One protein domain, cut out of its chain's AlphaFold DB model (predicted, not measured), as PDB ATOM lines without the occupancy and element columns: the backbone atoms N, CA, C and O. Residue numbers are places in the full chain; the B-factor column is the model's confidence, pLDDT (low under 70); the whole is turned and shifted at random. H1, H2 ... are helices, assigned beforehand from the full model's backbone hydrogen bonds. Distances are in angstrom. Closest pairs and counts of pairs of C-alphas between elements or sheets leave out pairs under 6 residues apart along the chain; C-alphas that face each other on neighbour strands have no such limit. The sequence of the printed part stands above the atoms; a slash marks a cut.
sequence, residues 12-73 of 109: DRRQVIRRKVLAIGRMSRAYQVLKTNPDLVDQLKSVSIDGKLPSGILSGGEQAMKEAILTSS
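What this domain is: This is residues 12 to 73 of the 109 residues of an uncharacterized protein of Rhizopus microsporus var. microsporus (UniProt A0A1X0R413). A long straight helix, H1, sticks out with its residues 12 to 25 as a free arm from a small compact body, in which two shorter helices, H2 and H3, pack side by side. H1 and H2 make a corner at the tight link between them, and the long link of residues 48 to 60 folds back from the end of H2 so that H3 begins near the last part of H1 and runs the same way as H2. The printed part has 62 residues with three named helices, in the order H1, H2, H3, and no named strand; the class is all helix. The whole is loose, with a radius of gyration of the C-alphas of 14.1 A, and spans 45 by 21 by 16 A, the arm making the length.

How they stand to each other: H1, residues 12 to 36, is close to but not clearly touching H2, residues 38 to 47; their closest C-alphas, those of Leu 34 and Val 41, are 6.9 A apart. Their lines are about perpendicular, at 89 degrees. H1 only just touches H3, residues 61 to 73, with 3 pairs of C-alphas within 8 A. H1 touches H3 with residues 30 to 33 alone, and H3 touches H1 with residues 61 to 62 alone; their closest C-alphas, those of Val 33 and Gly 61, are 5.9 A apart. H1 and H3 run the same way at a steep tilt of 64 degrees. H2 and H3 touch with 10 pairs of C-alphas within 8 A, the closest being those of Leu 44 and Ile 69, 5.4 A apart. They run the same way at a shallow tilt of 27 degrees, with centres 9.7 A apart. In H1, H2 and H3 every O i to N i+4 pair is within hydrogen-bond range.

Where its parts are: H1 runs from Asp 12, C-alpha at (2.359, 35.572, 1.918), to Thr 36, C-alpha at (2.324, 8.116, -22.037), and is 36.4 A long from first to last C-alpha. H2 runs from Pro 38 to Val 47, 14.6 A. H3 runs from Gly 61 to Ser 73, 19.0 A, and its last C-alpha is at (13.725, -6.778, -9.397).

The domain as a whole: The two C-alphas farthest apart are those of Arg 13 and Ser 73, at 45.6 A. Without residues 12 to 25, which stand free and belong to H1, the body has 48 residues and spans 28 by 16 by 14 A. The link from H1 to H2 is tight, with 1 residue, and the link from H2 to H3 is long, with 13 residues. The printed part has no cut. The mean pLDDT of the printed part is 90.0, and residue 73 is under 70.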
ATOM      1  N   ASP A  12       2.827  36.924   1.597       77.94
ATOM      2  CA  ASP A  12       2.359  35.572   1.918       77.94
ATOM      3  C   ASP A  12       1.350  35.066   0.880       77.94
ATOM      4  O   ASP A  12       1.483  33.959   0.343       77.94
ATOM      5  N   ARG A  13       0.382  35.905   0.486       81.94
ATOM      6  CA  ARG A  13      -0.590  35.554  -0.560       81.94
ATOM      7  C   ARG A  13       0.091  35.276  -1.901       81.94
ATOM      8  O   ARG A  13      -0.249  34.299  -2.576       81.94
ATOM      9  N   ARG A  14       1.069  36.097  -2.297       84.50
ATOM     10  CA  ARG A  14       1.846  35.891  -3.533       84.50
ATOM     11  C   ARG A  14       2.602  34.562  -3.498       84.50
ATOM     12  O   ARG A  14       2.634  33.851  -4.505       84.50
ATOM     13  N   GLN A  15       3.181  34.202  -2.354       85.56
ATOM     14  CA  GLN A  15       3.885  32.934  -2.180       85.56
ATOM     15  C   GLN A  15       2.933  31.735  -2.249       85.56
ATOM     16  O   GLN A  15       3.250  30.749  -2.919       85.56
ATOM     17  N   VAL A  16       1.755  31.824  -1.625       86.38
ATOM     18  CA  VAL A  16       0.715  30.784  -1.697       86.38
ATOM     19  C   VAL A  16       0.276  30.557  -3.142       86.38
ATOM     20  O   VAL A  16       0.258  29.416  -3.602       86.38
ATOM     21  N   ILE A  17      -0.021  31.626  -3.889       90.56
ATOM     22  CA  ILE A  17      -0.419  31.522  -5.302       90.56
ATOM     23  C   ILE A  17       0.699  30.881  -6.128       90.56
ATOM     24  O   ILE A  17       0.447  29.939  -6.876       90.56
ATOM     25  N   ARG A  18       1.951  31.324  -5.947       89.75
ATOM     26  CA  ARG A  18       3.107  30.747  -6.644       89.75
ATOM     27  C   ARG A  18       3.245  29.248  -6.368       89.75
ATOM     28  O   ARG A  18       3.424  28.475  -7.303       89.75
ATOM     29  N   ARG A  19       3.133  28.825  -5.104       90.75
ATOM     30  CA  ARG A  19       3.193  27.404  -4.721       90.75
ATOM     31  C   ARG A  19       2.070  26.594  -5.370       90.75
ATOM     32  O   ARG A  19       2.348  25.513  -5.878       90.75
ATOM     33  N   LYS A  20       0.843  27.128  -5.425       92.62
ATOM     34  CA  LYS A  20      -0.300  26.473  -6.089       92.62
ATOM     35  C   LYS A  20      -0.067  26.289  -7.591       92.62
ATOM     36  O   LYS A  20      -0.250  25.188  -8.098       92.62
ATOM     37  N   VAL A  21       0.405  27.323  -8.288       95.06
ATOM     38  CA  VAL A  21       0.729  27.242  -9.726       95.06
ATOM     39  C   VAL A  21       1.828  26.207  -9.985       95.06
ATOM     40  O   VAL A  21       1.688  25.361 -10.866       95.06
ATOM     41  N   LEU A  22       2.895  26.219  -9.179       91.81
ATOM     42  CA  LEU A  22       3.978  25.238  -9.293       91.81
ATOM     43  C   LEU A  22       3.496  23.809  -9.024       91.81
ATOM     44  O   LEU A  22       3.918  22.889  -9.723       91.81
ATOM     45  N   ALA A  23       2.611  23.612  -8.044       93.38
ATOM     46  CA  ALA A  23       2.027  22.308  -7.754       93.38
ATOM     47  C   ALA A  23       1.219  21.777  -8.948       93.38
ATOM     48  O   ALA A  23       1.424  20.633  -9.348       93.38
ATOM     49  N   ILE A  24       0.386  22.613  -9.578       94.12
ATOM     50  CA  ILE A  24      -0.362  22.239 -10.792       94.12
ATOM     51  C   ILE A  24       0.596  21.853 -11.925       94.12
ATOM     52  O   ILE A  24       0.398  20.825 -12.568       94.12
ATOM     53  N   GLY A  25       1.668  22.623 -12.143       96.12
ATOM     54  CA  GLY A  25       2.676  22.304 -13.160       96.12
ATOM     55  C   GLY A  25       3.369  20.960 -12.915       96.12
ATOM     56  O   GLY A  25       3.509  20.153 -13.834       96.12
ATOM     57  N   ARG A  26       3.745  20.675 -11.661       93.19
ATOM     58  CA  ARG A  26       4.327  19.379 -11.269       93.19
ATOM     59  C   ARG A  26       3.341  18.228 -11.482       93.19
ATOM     60  O   ARG A  26       3.731  17.205 -12.035       93.19
ATOM     61  N   MET A  27       2.073  18.413 -11.111       94.12
ATOM     62  CA  MET A  27       1.019  17.415 -11.319       94.12
ATOM     63  C   MET A  27       0.736  17.166 -12.801       94.12
ATOM     64  O   MET A  27       0.577  16.018 -13.199       94.12
ATOM     65  N   SER A  28       0.733  18.213 -13.630       96.25
ATOM     66  CA  SER A  28       0.577  18.085 -15.085       96.25
ATOM     67  C   SER A  28       1.694  17.239 -15.695       96.25
ATOM     68  O   SER A  28       1.428  16.329 -16.480       96.25
ATOM     69  N   ARG A  29       2.946  17.470 -15.281       93.50
ATOM     70  CA  ARG A  29       4.086  16.660 -15.726       93.50
ATOM     71  C   ARG A  29       3.969  15.204 -15.266       93.50
ATOM     72  O   ARG A  29       4.175  14.306 -16.074       93.50
ATOM     73  N   ALA A  30       3.605  14.967 -14.005       93.81
ATOM     74  CA  ALA A  30       3.391  13.613 -13.490       93.81
ATOM     75  C   ALA A  30       2.265  12.884 -14.248       93.81
ATOM     76  O   ALA A  30       2.420  11.722 -14.614       93.81
ATOM     77  N   TYR A  31       1.165  13.581 -14.550       95.75
ATOM     78  CA  TYR A  31       0.057  13.039 -15.336       95.75
ATOM     79  C   TYR A  31       0.480  12.660 -16.760       95.75
ATOM     80  O   TYR A  31       0.092  11.600 -17.241       95.75
ATOM     81  N   GLN A  32       1.300  13.484 -17.423       95.88
ATOM     82  CA  GLN A  32       1.822  13.158 -18.754       95.88
ATOM     83  C   GLN A  32       2.597  11.841 -18.744       95.88
ATOM     84  O   GLN A  32       2.309  10.984 -19.567       95.88
ATOM     85  N   VAL A  33       3.500  11.651 -17.778       94.94
ATOM     86  CA  VAL A  33       4.292  10.415 -17.647       94.94
ATOM     87  C   VAL A  33       3.388   9.193 -17.482       94.94
ATOM     88  O   VAL A  33       3.587   8.194 -18.168       94.94
ATOM     89  N   LEU A  34       2.373   9.290 -16.615       96.12
ATOM     90  CA  LEU A  34       1.393   8.219 -16.404       96.12
ATOM     91  C   LEU A  34       0.590   7.914 -17.672       96.12
ATOM     92  O   LEU A  34       0.338   6.755 -17.980       96.12
ATOM     93  N   LYS A  35       0.185   8.956 -18.405       97.00
ATOM     94  CA  LYS A  35      -0.600   8.827 -19.634       97.00
ATOM     95  C   LYS A  35       0.212   8.218 -20.779       97.00
ATOM     96  O   LYS A  35      -0.349   7.465 -21.566       97.00
ATOM     97  N   THR A  36       1.487   8.578 -20.919       96.81
ATOM     98  CA  THR A  36       2.324   8.116 -22.037       96.81
ATOM     99  C   THR A  36       2.903   6.727 -21.812       96.81
ATOM    100  O   THR A  36       3.206   6.053 -22.786       96.81
ATOM    101  N   ASN A  37       3.060   6.298 -20.555       95.38
ATOM    102  CA  ASN A  37       3.746   5.053 -20.204       95.38
ATOM    103  C   ASN A  37       2.915   4.141 -19.273       95.38
ATOM    104  O   ASN A  37       3.388   3.807 -18.183       95.38
ATOM    105  N   PRO A  38       1.692   3.725 -19.654       95.06
ATOM    106  CA  PRO A  38       0.848   2.884 -18.802       95.06
ATOM    107  C   PRO A  38       1.482   1.514 -18.501       95.06
ATOM    108  O   PRO A  38       1.454   1.067 -17.357       95.06
ATOM    109  N   ASP A  39       2.153   0.894 -19.473       94.75
ATOM    110  CA  ASP A  39       2.744  -0.439 -19.295       94.75
ATOM    111  C   ASP A  39       3.874  -0.439 -18.253       94.75
ATOM    112  O   ASP A  39       3.964  -1.338 -17.417       94.75
ATOM    113  N   LEU A  40       4.714   0.604 -18.249       93.00
ATOM    114  CA  LEU A  40       5.765   0.771 -17.238       93.00
ATOM    115  C   LEU A  40       5.172   1.022 -15.847       93.00
ATOM    116  O   LEU A  40       5.745   0.594 -14.846       93.00
ATOM    117  N   VAL A  41       4.027   1.705 -15.768       93.94
ATOM    118  CA  VAL A  41       3.302   1.915 -14.506       93.94
ATOM    119  C   VAL A  41       2.815   0.587 -13.944       93.94
ATOM    120  O   VAL A  41       2.998   0.339 -12.753       93.94
ATOM    121  N   ASP A  42       2.229  -0.265 -14.775       93.25
ATOM    122  CA  ASP A  42       1.683  -1.543 -14.323       93.25
ATOM    123  C   ASP A  42       2.785  -2.545 -13.971       93.25
ATOM    124  O   ASP A  42       2.709  -3.197 -12.926       93.25
ATOM    125  N   GLN A  43       3.875  -2.583 -14.744       92.06
ATOM    126  CA  GLN A  43       5.068  -3.354 -14.387       92.06
ATOM    127  C   GLN A  43       5.646  -2.895 -13.048       92.06
ATOM    128  O   GLN A  43       5.841  -3.717 -12.152       92.06
ATOM    129  N   LEU A  44       5.854  -1.586 -12.867       91.50
ATOM    130  CA  LEU A  44       6.405  -1.050 -11.625       91.50
ATOM    131  C   LEU A  44       5.492  -1.333 -10.422       91.50
ATOM    132  O   LEU A  44       5.988  -1.662  -9.348       91.50
ATOM    133  N   LYS A  45       4.165  -1.262 -10.585       91.62
ATOM    134  CA  LYS A  45       3.217  -1.656  -9.529       91.62
ATOM    135  C   LYS A  45       3.299  -3.141  -9.193       91.62
ATOM    136  O   LYS A  45       3.204  -3.469  -8.019       91.62
ATOM    137  N   SER A  46       3.472  -4.018 -10.185       90.06
ATOM    138  CA  SER A  46       3.557  -5.467  -9.949       90.06
ATOM    139  C   SER A  46       4.806  -5.882  -9.168       90.06
ATOM    140  O   SER A  46       4.751  -6.846  -8.410       90.06
ATOM    141  N   VAL A  47       5.914  -5.149  -9.327       88.50
ATOM    142  CA  VAL A  47       7.177  -5.424  -8.617       88.50
ATOM    143  C   VAL A  47       7.301  -4.653  -7.300       88.50
ATOM    144  O   VAL A  47       8.158  -4.968  -6.479       88.50
ATOM    145  N   SER A  48       6.464  -3.636  -7.088       85.94
ATOM    146  CA  SER A  48       6.438  -2.844  -5.857       85.94
ATOM    147  C   SER A  48       5.700  -3.587  -4.741       85.94
ATOM    148  O   SER A  48       4.589  -4.074  -4.938       85.94
ATOM    149  N   ILE A  49       6.293  -3.619  -3.543       82.75
ATOM    150  CA  ILE A  49       5.799  -4.385  -2.381       82.75
ATOM    151  C   ILE A  49       4.361  -3.995  -1.999       82.75
ATOM    152  O   ILE A  49       3.551  -4.858  -1.669       82.75
ATOM    153  N   ASP A  50       4.028  -2.707  -2.083       81.94
ATOM    154  CA  ASP A  50       2.727  -2.181  -1.655       81.94
ATOM    155  C   ASP A  50       1.689  -2.136  -2.793       81.94
ATOM    156  O   ASP A  50       0.596  -1.591  -2.616       81.94
ATOM    157  N   GLY A  51       2.039  -2.612  -3.996       82.00
ATOM    158  CA  GLY A  51       1.208  -2.484  -5.202       82.00
ATOM    159  C   GLY A  51       0.993  -1.032  -5.658       82.00
ATOM    160  O   GLY A  51       0.155  -0.747  -6.519       82.00
ATOM    161  N   LYS A  52       1.731  -0.088  -5.066       86.94
ATOM    162  CA  LYS A  52       1.672   1.351  -5.338       86.94
ATOM    163  C   LYS A  52       2.966   1.818  -5.989       86.94
ATOM    164  O   LYS A  52       4.033   1.242  -5.776       86.94
ATOM    165  N   LEU A  53       2.867   2.899  -6.758       88.06
ATOM    166  CA  LEU A  53       4.047   3.564  -7.297       88.06
ATOM    167  C   LEU A  53       4.891   4.140  -6.145       88.06
ATOM    168  O   LEU A  53       4.325   4.842  -5.300       88.06
ATOM    169  N   PRO A  54       6.212   3.892  -6.127       87.38
ATOM    170  CA  PRO A  54       7.114   4.501  -5.159       87.38
ATOM    171  C   PRO A  54       7.016   6.025  -5.177       87.38
ATOM    172  O   PRO A  54       6.831   6.658  -6.226       87.38
ATOM    173  N   SER A  55       7.128   6.634  -4.000       85.00
ATOM    174  CA  SER A  55       7.009   8.084  -3.875       85.00
ATOM    175  C   SER A  55       8.134   8.795  -4.638       85.00
ATOM    176  O   SER A  55       9.268   8.332  -4.701       85.00
ATOM    177  N   GLY A  56       7.816   9.916  -5.286       86.06
ATOM    178  CA  GLY A  56       8.805  10.702  -6.030       86.06
ATOM    179  C   GLY A  56       9.204  10.152  -7.406       86.06
ATOM    180  O   GLY A  56       9.763  10.917  -8.193       86.06
ATOM    181  N   ILE A  57       8.848   8.913  -7.773       91.06
ATOM    182  CA  ILE A  57       9.325   8.302  -9.027       91.06
ATOM    183  C   ILE A  57       8.884   9.057 -10.288       91.06
ATOM    184  O   ILE A  57       9.670   9.287 -11.206       91.06
ATOM    185  N   LEU A  58       7.645   9.555 -10.297       92.19
ATOM    186  CA  LEU A  58       7.069  10.286 -11.432       92.19
ATOM    187  C   LEU A  58       7.751  11.636 -11.691       92.19
ATOM    188  O   LEU A  58       7.616  12.197 -12.778       92.19
ATOM    189  N   SER A  59       8.484  12.168 -10.709       89.50
ATOM    190  CA  SER A  59       9.224  13.423 -10.873       89.50
ATOM    191  C   SER A  59      10.437  13.273 -11.798       89.50
ATOM    192  O   SER A  59      10.765  14.220 -12.514       89.50
ATOM    193  N   GLY A  60      11.042  12.078 -11.839       89.25
ATOM    194  CA  GLY A  60      12.145  11.734 -12.740       89.25
ATOM    195  C   GLY A  60      11.694  11.305 -14.142       89.25
ATOM    196  O   GLY A  60      12.522  11.151 -15.036       89.25
ATOM    197  N   GLY A  61      10.384  11.163 -14.365       92.38
ATOM    198  CA  GLY A  61       9.817  10.770 -15.651       92.38
ATOM    199  C   GLY A  61      10.051   9.300 -15.998       92.38
ATOM    200  O   GLY A  61      10.192   8.449 -15.125       92.38
ATOM    201  N   GLU A  62      10.066   9.001 -17.293       92.62
ATOM    202  CA  GLU A  62      10.133   7.629 -17.807       92.62
ATOM    203  C   GLU A  62      11.433   6.900 -17.434       92.62
ATOM    204  O   GLU A  62      11.396   5.723 -17.082       92.62
ATOM    205  N   GLN A  63      12.577   7.589 -17.474       92.81
ATOM    206  CA  GLN A  63      13.877   6.974 -17.176       92.81
ATOM    207  C   GLN A  63      13.946   6.490 -15.730       92.81
ATOM    208  O   GLN A  63      14.282   5.335 -15.483       92.81
ATOM    209  N   ALA A  64      13.499   7.327 -14.788       91.56
ATOM    210  CA  ALA A  64      13.430   6.947 -13.384       91.56
ATOM    211  C   ALA A  64      12.530   5.719 -13.176       91.56
ATOM    212  O   ALA A  64      12.886   4.821 -12.420       91.56
ATOM    213  N   MET A  65      11.399   5.621 -13.885       92.00
ATOM    214  CA  MET A  65      10.541   4.435 -13.804       92.00
ATOM    215  C   MET A  65      11.251   3.160 -14.268       92.00
ATOM    216  O   MET A  65      11.159   2.141 -13.587       92.00
ATOM    217  N   LYS A  66      11.989   3.211 -15.382       92.00
ATOM    218  CA  LYS A  66      12.765   2.061 -15.878       92.00
ATOM    219  C   LYS A  66      13.850   1.640 -14.887       92.00
ATOM    220  O   LYS A  66      13.988   0.455 -14.591       92.00
ATOM    221  N   GLU A  67      14.576   2.609 -14.334       91.00
ATOM    222  CA  GLU A  67      15.598   2.373 -13.311       91.00
ATOM    223  C   GLU A  67      15.005   1.760 -12.035       91.00
ATOM    224  O   GLU A  67      15.579   0.828 -11.466       91.00
ATOM    225  N   ALA A  68      13.834   2.233 -11.600       89.00
ATOM    226  CA  ALA A  68      13.146   1.680 -10.441       89.00
ATOM    227  C   ALA A  68      12.675   0.246 -10.677       89.00
ATOM    228  O   ALA A  68      12.835  -0.574  -9.777       89.00
ATOM    229  N   ILE A  69      12.157  -0.090 -11.862       88.81
ATOM    230  CA  ILE A  69      11.780  -1.473 -12.197       88.81
ATOM    231  C   ILE A  69      13.005  -2.393 -12.087       88.81
ATOM    232  O   ILE A  69      12.948  -3.406 -11.390       88.81
ATOM    233  N   LEU A  70      14.131  -1.997 -12.690       87.56
ATOM    234  CA  LEU A  70      15.382  -2.764 -12.663       87.56
ATOM    235  C   LEU A  70      15.950  -2.926 -11.242       87.56
ATOM    236  O   LEU A  70      16.473  -3.977 -10.866       87.56
ATOM    237  N   THR A  71      15.852  -1.874 -10.431       84.38
ATOM    238  CA  THR A  71      16.334  -1.895  -9.046       84.38
ATOM    239  C   THR A  71      15.436  -2.764  -8.168       84.38
ATOM    240  O   THR A  71      15.941  -3.547  -7.361       84.38
ATOM    241  N   SER A  72      14.116  -2.681  -8.356       76.31
ATOM    242  CA  SER A  72      13.122  -3.438  -7.583       76.31
ATOM    243  C   SER A  72      13.228  -4.941  -7.837       76.31
ATOM    244  O   SER A  72      13.144  -5.720  -6.894       76.31
ATOM    245  N   SER A  73      13.499  -5.360  -9.078       66.69
ATOM    246  CA  SER A  73      13.725  -6.778  -9.397       66.69
ATOM    247  C   SER A  73      15.018  -7.338  -8.796       66.69
ATOM    248  O   SER A  73      15.123  -8.540  -8.569       66.69
TER     249      SER A  73